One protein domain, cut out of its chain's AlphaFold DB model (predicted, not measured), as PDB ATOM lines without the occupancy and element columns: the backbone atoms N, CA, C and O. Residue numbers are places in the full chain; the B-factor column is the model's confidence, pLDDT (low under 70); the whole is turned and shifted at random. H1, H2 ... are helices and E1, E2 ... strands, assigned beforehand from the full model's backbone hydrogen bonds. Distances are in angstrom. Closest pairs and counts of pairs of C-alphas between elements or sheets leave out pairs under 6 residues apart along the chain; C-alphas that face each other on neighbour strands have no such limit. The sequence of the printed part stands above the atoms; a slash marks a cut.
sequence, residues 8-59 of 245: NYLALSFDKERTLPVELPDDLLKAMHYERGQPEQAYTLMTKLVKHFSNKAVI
ATOM      1  N   ASN A   8     136.029 111.868 161.015       83.06
ATOM      2  CA  ASN A   8     134.638 112.050 161.462       83.06
ATOM      3  C   ASN A   8     134.451 112.971 162.692       83.06
ATOM      4  O   ASN A   8     133.316 113.252 163.075       83.06
ATOM      5  N   TYR A   9     135.536 113.436 163.322       86.94
ATOM      6  CA  TYR A   9     135.508 114.244 164.543       86.94
ATOM      7  C   TYR A   9     136.523 115.389 164.495       86.94
ATOM      8  O   TYR A   9     137.708 115.177 164.227       86.94
ATOM      9  N   LEU A  10     136.081 116.592 164.858       87.38
ATOM     10  CA  LEU A  10     136.957 117.727 165.134       87.38
ATOM     11  C   LEU A  10     137.381 117.693 166.610       87.38
ATOM     12  O   LEU A  10     136.559 117.919 167.495       87.38
ATOM     13  N   ALA A  11     138.659 117.417 166.873       86.75
ATOM     14  CA  ALA A  11     139.256 117.618 168.191       86.75
ATOM     15  C   ALA A  11     139.748 119.065 168.314       86.75
ATOM     16  O   ALA A  11     140.482 119.538 167.445       86.75
ATOM     17  N   LEU A  12     139.367 119.744 169.397       89.56
ATOM     18  CA  LEU A  12     139.843 121.081 169.744       89.56
ATOM     19  C   LEU A  12     140.548 121.014 171.098       89.56
ATOM     20  O   LEU A  12     139.928 120.650 172.097       89.56
ATOM     21  N   SER A  13     141.830 121.372 171.122       89.31
ATOM     22  CA  SER A  13     142.594 121.533 172.357       89.31
ATOM     23  C   SER A  13     142.536 122.989 172.803       89.31
ATOM     24  O   SER A  13     142.766 123.895 172.003       89.31
ATOM     25  N   PHE A  14     142.269 123.202 174.087       91.31
ATOM     26  CA  PHE A  14     142.314 124.511 174.725       91.31
ATOM     27  C   PHE A  14     143.286 124.451 175.895       91.31
ATOM     28  O   PHE A  14     143.289 123.479 176.649       91.31
ATOM     29  N   ASP A  15     144.063 125.514 176.061       92.94
ATOM     30  CA  ASP A  15     144.646 125.829 177.357       92.94
ATOM     31  C   ASP A  15     143.505 126.115 178.359       92.94
ATOM     32  O   ASP A  15     142.497 126.745 178.023       92.94
ATOM     33  N   LYS A  16     143.654 125.587 179.575       88.88
ATOM     34  CA  LYS A  16     142.695 125.675 180.682       88.88
ATOM     35  C   LYS A  16     142.698 127.063 181.334       88.88
ATOM     36  O   LYS A  16     141.672 127.478 181.877       88.88
ATOM     37  N   GLU A  17     143.833 127.759 181.287       92.75
ATOM     38  CA  GLU A  17     144.028 129.072 181.911       92.75
ATOM     39  C   GLU A  17     143.710 130.224 180.946       92.75
ATOM     40  O   GLU A  17     143.366 131.326 181.379       92.75
ATOM     41  N   ARG A  18     143.700 129.950 179.634       94.81
ATOM     42  CA  ARG A  18     143.309 130.904 178.590       94.81
ATOM     43  C   ARG A  18     141.865 131.393 178.748       94.81
ATOM     44  O   ARG A  18     140.900 130.770 178.286       94.81
ATOM     45  N   THR A  19     141.743 132.582 179.323       95.50
ATOM     46  CA  THR A  19     140.522 133.389 179.337       95.50
ATOM     47  C   THR A  19     140.483 134.364 178.159       95.50
ATOM     48  O   THR A  19     141.506 134.677 177.549       95.50
ATOM     49  N   LEU A  20     139.278 134.804 177.796       94.50
ATOM     50  CA  LEU A  20     138.994 135.782 176.746       94.50
ATOM     51  C   LEU A  20     137.837 136.694 177.203       94.50
ATOM     52  O   LEU A  20     136.958 136.218 177.926       94.50
ATOM     53  N   PRO A  21     137.786 137.970 176.778       95.69
ATOM     54  CA  PRO A  21     136.596 138.799 176.949       95.69
ATOM     55  C   PRO A  21     135.447 138.276 176.069       95.69
ATOM     56  O   PRO A  21     135.647 137.935 174.901       95.69
ATOM     57  N   VAL A  22     134.225 138.217 176.605       95.69
ATOM     58  CA  VAL A  22     133.047 137.767 175.844       95.69
ATOM     59  C   VAL A  22     132.556 138.873 174.901       95.69
ATOM     60  O   VAL A  22     131.786 139.762 175.274       95.69
ATOM     61  N   GLU A  23     132.983 138.789 173.642       94.31
ATOM     62  CA  GLU A  23     132.582 139.682 172.548       94.31
ATOM     63  C   GLU A  23     131.557 139.011 171.617       94.31
ATOM     64  O   GLU A  23     131.856 138.614 170.494       94.31
ATOM     65  N   LEU A  24     130.317 138.867 172.095       94.06
ATOM     66  CA  LEU A  24     129.208 138.286 171.321       94.06
ATOM     67  C   LEU A  24     128.161 139.337 170.899       94.06
ATOM     68  O   LEU A  24     128.077 140.402 171.516       94.06
ATOM     69  N   PRO A  25     127.334 139.062 169.875       95.25
ATOM     70  CA  PRO A  25     126.074 139.766 169.616       95.25
ATOM     71  C   PRO A  25     125.122 139.807 170.829       95.25
ATOM     72  O   PRO A  25     125.125 138.904 171.667       95.25
ATOM     73  N   ASP A  26     124.299 140.856 170.930       95.44
ATOM     74  CA  ASP A  26     123.439 141.125 172.100       95.44
ATOM     75  C   ASP A  26     122.362 140.057 172.354       95.44
ATOM     76  O   ASP A  26     121.921 139.879 173.489       95.44
ATOM     77  N   ASP A  27     121.909 139.364 171.313       94.69
ATOM     78  CA  ASP A  27     120.995 138.225 171.394       94.69
ATOM     79  C   ASP A  27     121.677 137.003 172.029       94.69
ATOM     80  O   ASP A  27     121.117 136.398 172.944       94.69
ATOM     81  N   LEU A  28     122.921 136.703 171.635       94.44
ATOM     82  CA  LEU A  28     123.702 135.607 172.214       94.44
ATOM     83  C   LEU A  28     124.156 135.912 173.650       94.44
ATOM     84  O   LEU A  28     124.101 135.020 174.495       94.44
ATOM     85  N   LEU A  29     124.528 137.162 173.960       94.62
ATOM     86  CA  LEU A  29     124.819 137.597 175.336       94.62
ATOM     87  C   LEU A  29     123.624 137.328 176.267       94.62
ATOM     88  O   LEU A  29     123.782 136.706 177.320       94.62
ATOM     89  N   LYS A  30     122.412 137.713 175.841       93.69
ATOM     90  CA  LYS A  30     121.164 137.454 176.581       93.69
ATOM     91  C   LYS A  30     120.855 135.958 176.685       93.69
ATOM     92  O   LYS A  30     120.505 135.494 177.766       93.69
ATOM     93  N   ALA A  31     121.015 135.200 175.599       92.56
ATOM     94  CA  ALA A  31     120.723 133.765 175.557       92.56
ATOM     95  C   ALA A  31     121.715 132.890 176.352       92.56
ATOM     96  O   ALA A  31     121.391 131.748 176.681       92.56
ATOM     97  N   MET A  32     122.920 133.392 176.646       92.62
ATOM     98  CA  MET A  32     123.970 132.668 177.385       92.62
ATOM     99  C   MET A  32     124.244 133.223 178.789       92.62
ATOM    100  O   MET A  32     125.066 132.647 179.509       92.62
ATOM    101  N   HIS A  33     123.534 134.292 179.170       92.69
ATOM    102  CA  HIS A  33     123.688 135.046 180.417       92.69
ATOM    103  C   HIS A  33     125.126 135.552 180.634       92.69
ATOM    104  O   HIS A  33     125.760 135.229 181.637       92.69
ATOM    105  N   TYR A  34     125.631 136.330 179.671       94.75
ATOM    106  CA  TYR A  34     126.933 137.003 179.736       94.75
ATOM    107  C   TYR A  34     126.807 138.523 179.647       94.75
ATOM    108  O   TYR A  34     125.957 139.045 178.923       94.75
ATOM    109  N   GLU A  35     127.730 139.222 180.303       93.81
ATOM    110  CA  GLU A  35     127.970 140.648 180.086       93.81
ATOM    111  C   GLU A  35     129.052 140.866 179.012       93.81
ATOM    112  O   GLU A  35     129.972 140.061 178.844       93.81
ATOM    113  N   ARG A  36     128.942 141.960 178.247       94.75
ATOM    114  CA  ARG A  36     129.888 142.278 177.166       94.75
ATOM    115  C   ARG A  36     131.270 142.585 177.750       94.75
ATOM    116  O   ARG A  36     131.401 143.488 178.568       94.75
ATOM    117  N   GLY A  37     132.294 141.867 177.292       93.38
ATOM    118  CA  GLY A  37     133.673 142.024 177.772       93.38
ATOM    119  C   GLY A  37     133.990 141.289 179.081       93.38
ATOM    120  O   GLY A  37     135.131 141.343 179.535       93.38
ATOM    121  N   GLN A  38     133.029 140.567 179.667       94.75
ATOM    122  CA  GLN A  38     133.260 139.699 180.826       94.75
ATOM    123  C   GLN A  38     134.360 138.661 180.515       94.75
ATOM    124  O   GLN A  38     134.281 138.028 179.462       94.75
ATOM    125  N   PRO A  39     135.354 138.431 181.393       95.50
ATOM    126  CA  PRO A  39     136.319 137.347 181.215       95.50
ATOM    127  C   PRO A  39     135.667 135.965 181.370       95.50
ATOM    128  O   PRO A  39     134.966 135.706 182.347       95.50
ATOM    129  N   GLU A  40     135.935 135.060 180.431       95.12
ATOM    130  CA  GLU A  40     135.471 133.667 180.444       95.12
ATOM    131  C   GLU A  40     136.549 132.736 179.864       95.12
ATOM    132  O   GLU A  40     137.333 133.134 179.003       95.12
ATOM    133  N   GLN A  41     136.599 131.480 180.310       95.88
ATOM    134  CA  GLN A  41     137.511 130.471 179.770       95.88
ATOM    135  C   GLN A  41     137.138 130.113 178.324       95.88
ATOM    136  O   GLN A  41     135.983 129.799 178.020       95.88
ATOM    137  N   ALA A  42     138.127 130.092 177.424       94.62
ATOM    138  CA  ALA A  42     137.893 129.920 175.988       94.62
ATOM    139  C   ALA A  42     137.116 128.630 175.644       94.62
ATOM    140  O   ALA A  42     136.239 128.640 174.776       94.62
ATOM    141  N   TYR A  43     137.383 127.531 176.360       93.94
ATOM    142  CA  TYR A  43     136.670 126.263 176.172       93.94
ATOM    143  C   TYR A  43     135.217 126.315 176.679       93.94
ATOM    144  O   TYR A  43     134.337 125.714 176.059       93.94
ATOM    145  N   THR A  44     134.937 127.046 177.764       93.75
ATOM    146  CA  THR A  44     133.583 127.229 178.319       93.75
ATOM    147  C   THR A  44     132.719 128.028 177.349       93.75
ATOM    148  O   THR A  44     131.608 127.602 177.016       93.75
ATOM    149  N   LEU A  45     133.260 129.131 176.818       94.31
ATOM    150  CA  LEU A  45     132.592 129.961 175.815       94.31
ATOM    151  C   LEU A  45     132.291 129.159 174.538       94.31
ATOM    152  O   LEU A  45     131.140 129.114 174.097       94.31
ATOM    153  N   MET A  46     133.286 128.441 173.997       94.25
ATOM    154  CA  MET A  46     133.100 127.543 172.847       94.25
ATOM    155  C   MET A  46     132.031 126.473 173.121       94.25
ATOM    156  O   MET A  46     131.166 126.225 172.284       94.25
ATOM    157  N   THR A  47     132.045 125.867 174.309       93.31
ATOM    158  CA  THR A  47     131.081 124.828 174.699       93.31
ATOM    159  C   THR A  47     129.649 125.369 174.747       93.31
ATOM    160  O   THR A  47     128.735 124.708 174.250       93.31
ATOM    161  N   LYS A  48     129.430 126.582 175.280       93.00
ATOM    162  CA  LYS A  48     128.107 127.233 175.262       93.00
ATOM    163  C   LYS A  48     127.661 127.585 173.837       93.00
ATOM    164  O   LYS A  48     126.517 127.289 173.490       93.00
ATOM    165  N   LEU A  49     128.554 128.130 173.004       94.06
ATOM    166  CA  LEU A  49     128.278 128.448 171.595       94.06
ATOM    167  C   LEU A  49     127.868 127.198 170.801       94.06
ATOM    168  O   LEU A  49     126.790 127.166 170.207       94.06
ATOM    169  N   VAL A  50     128.673 126.131 170.849       94.44
ATOM    170  CA  VAL A  50     128.388 124.868 170.148       94.44
ATOM    171  C   VAL A  50     127.095 124.228 170.659       94.44
ATOM    172  O   VAL A  50     126.288 123.768 169.849       94.44
ATOM    173  N   LYS A  51     126.838 124.238 171.976       94.25
ATOM    174  CA  LYS A  51     125.574 123.753 172.558       94.25
ATOM    175  C   LYS A  51     124.367 124.519 172.008       94.25
ATOM    176  O   LYS A  51     123.381 123.893 171.629       94.25
ATOM    177  N   HIS A  52     124.451 125.849 171.954       93.62
ATOM    178  CA  HIS A  52     123.374 126.717 171.480       93.62
ATOM    179  C   HIS A  52     123.078 126.494 169.989       93.62
ATOM    180  O   HIS A  52     121.951 126.150 169.641       93.62
ATOM    181  N   PHE A  53     124.087 126.588 169.116       94.06
ATOM    182  CA  PHE A  53     123.886 126.454 167.667       94.06
ATOM    183  C   PHE A  53     123.531 125.033 167.212       94.06
ATOM    184  O   PHE A  53     122.802 124.870 166.236       94.06
ATOM    185  N   SER A  54     124.025 123.993 167.891       94.25
ATOM    186  CA  SER A  54     123.690 122.603 167.539       94.25
ATOM    187  C   SER A  54     122.387 122.099 168.166       94.25
ATOM    188  O   SER A  54     121.876 121.067 167.729       94.25
ATOM    189  N   ASN A  55     121.890 122.774 169.210       92.81
ATOM    190  CA  ASN A  55     120.828 122.315 170.110       92.81
ATOM    191  C   ASN A  55     121.031 120.873 170.639       92.81
ATOM    192  O   ASN A  55     120.075 120.141 170.902       92.81
ATOM    193  N   LYS A  56     122.291 120.431 170.776       92.50
ATOM    194  CA  LYS A  56     122.658 119.106 171.301       92.50
ATOM    195  C   LYS A  56     123.168 119.213 172.733       92.50
ATOM    196  O   LYS A  56     123.843 120.170 173.109       92.50
ATOM    197  N   ALA A  57     122.870 118.197 173.539       90.44
ATOM    198  CA  ALA A  57     123.423 118.084 174.882       90.44
ATOM    199  C   ALA A  57     124.948 117.890 174.825       90.44
ATOM    200  O   ALA A  57     125.448 117.057 174.070       90.44
ATOM    201  N   VAL A  58     125.676 118.639 175.656       89.94
ATOM    202  CA  VAL A  58     127.116 118.446 175.863       89.94
ATOM    203  C   VAL A  58     127.313 117.151 176.647       89.94
ATOM    204  O   VAL A  58     126.721 116.977 177.712       89.94
ATOM    205  N   ILE A  59     128.132 116.241 176.117       89.06
ATOM    206  CA  ILE A  59     128.501 114.998 176.798       89.06
ATOM    207  C   ILE A  59     129.794 115.257 177.571       89.06
ATOM    208  O   ILE A  59     130.868 115.336 176.980       89.06
TER     209      ILE A  59
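This is residues 8 to 59 of the 245 residues of the protein "FACT complex subunit SSRP1" of Alexandrium andersonii (UniProt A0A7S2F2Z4). A small U-shaped arrangement: a tiny two-stranded antiparallel ribbon, E1 and E2, makes the base, H2 runs off the end of E2 as one side, and the short helix H1, about perpendicular to H2, makes the other side together with the links that join it to E1 and E2. Residues 8 to 18 lead into E1 past the side of H2 away from H1. The 52 printed residues hold E1, H1, E2 and H2 in that order, an antiparallel sheet and a mixed class. The whole is only just compact, close to loose, with radius of gyration of the C-alphas 11.7 A and spans of 34 by 26 by 15 A.

E1, residues 19 to 21, and E2, residues 39 to 41, are antiparallel neighbours at 139 degrees; N 20 and O 40 are within hydrogen-bond range at 2.8 A. H1, residues 26 to 32, and H2, residues 42 to 54, are close but not clearly touching, their closest C-alphas, Met 32 and Lys 48, 7.2 A apart. Their lines are about perpendicular, at 83 degrees. In H1 and H2 every O i to N i+4 pair is within hydrogen-bond range.

E1 begins at C-alpha 19 (140.522, 133.389, 179.337) and E2 spans 7.1 A, as does E1. H1 spans 10.0 A; H2 spans 18.1 A, ending at C-alpha 54 (123.690, 122.603, 167.539).

The C-alphas farthest apart, Asn 8 and Glu 35, are 34.8 A apart. The printed part has no cut, no link is long, and no printed residue is under 70 in pLDDT.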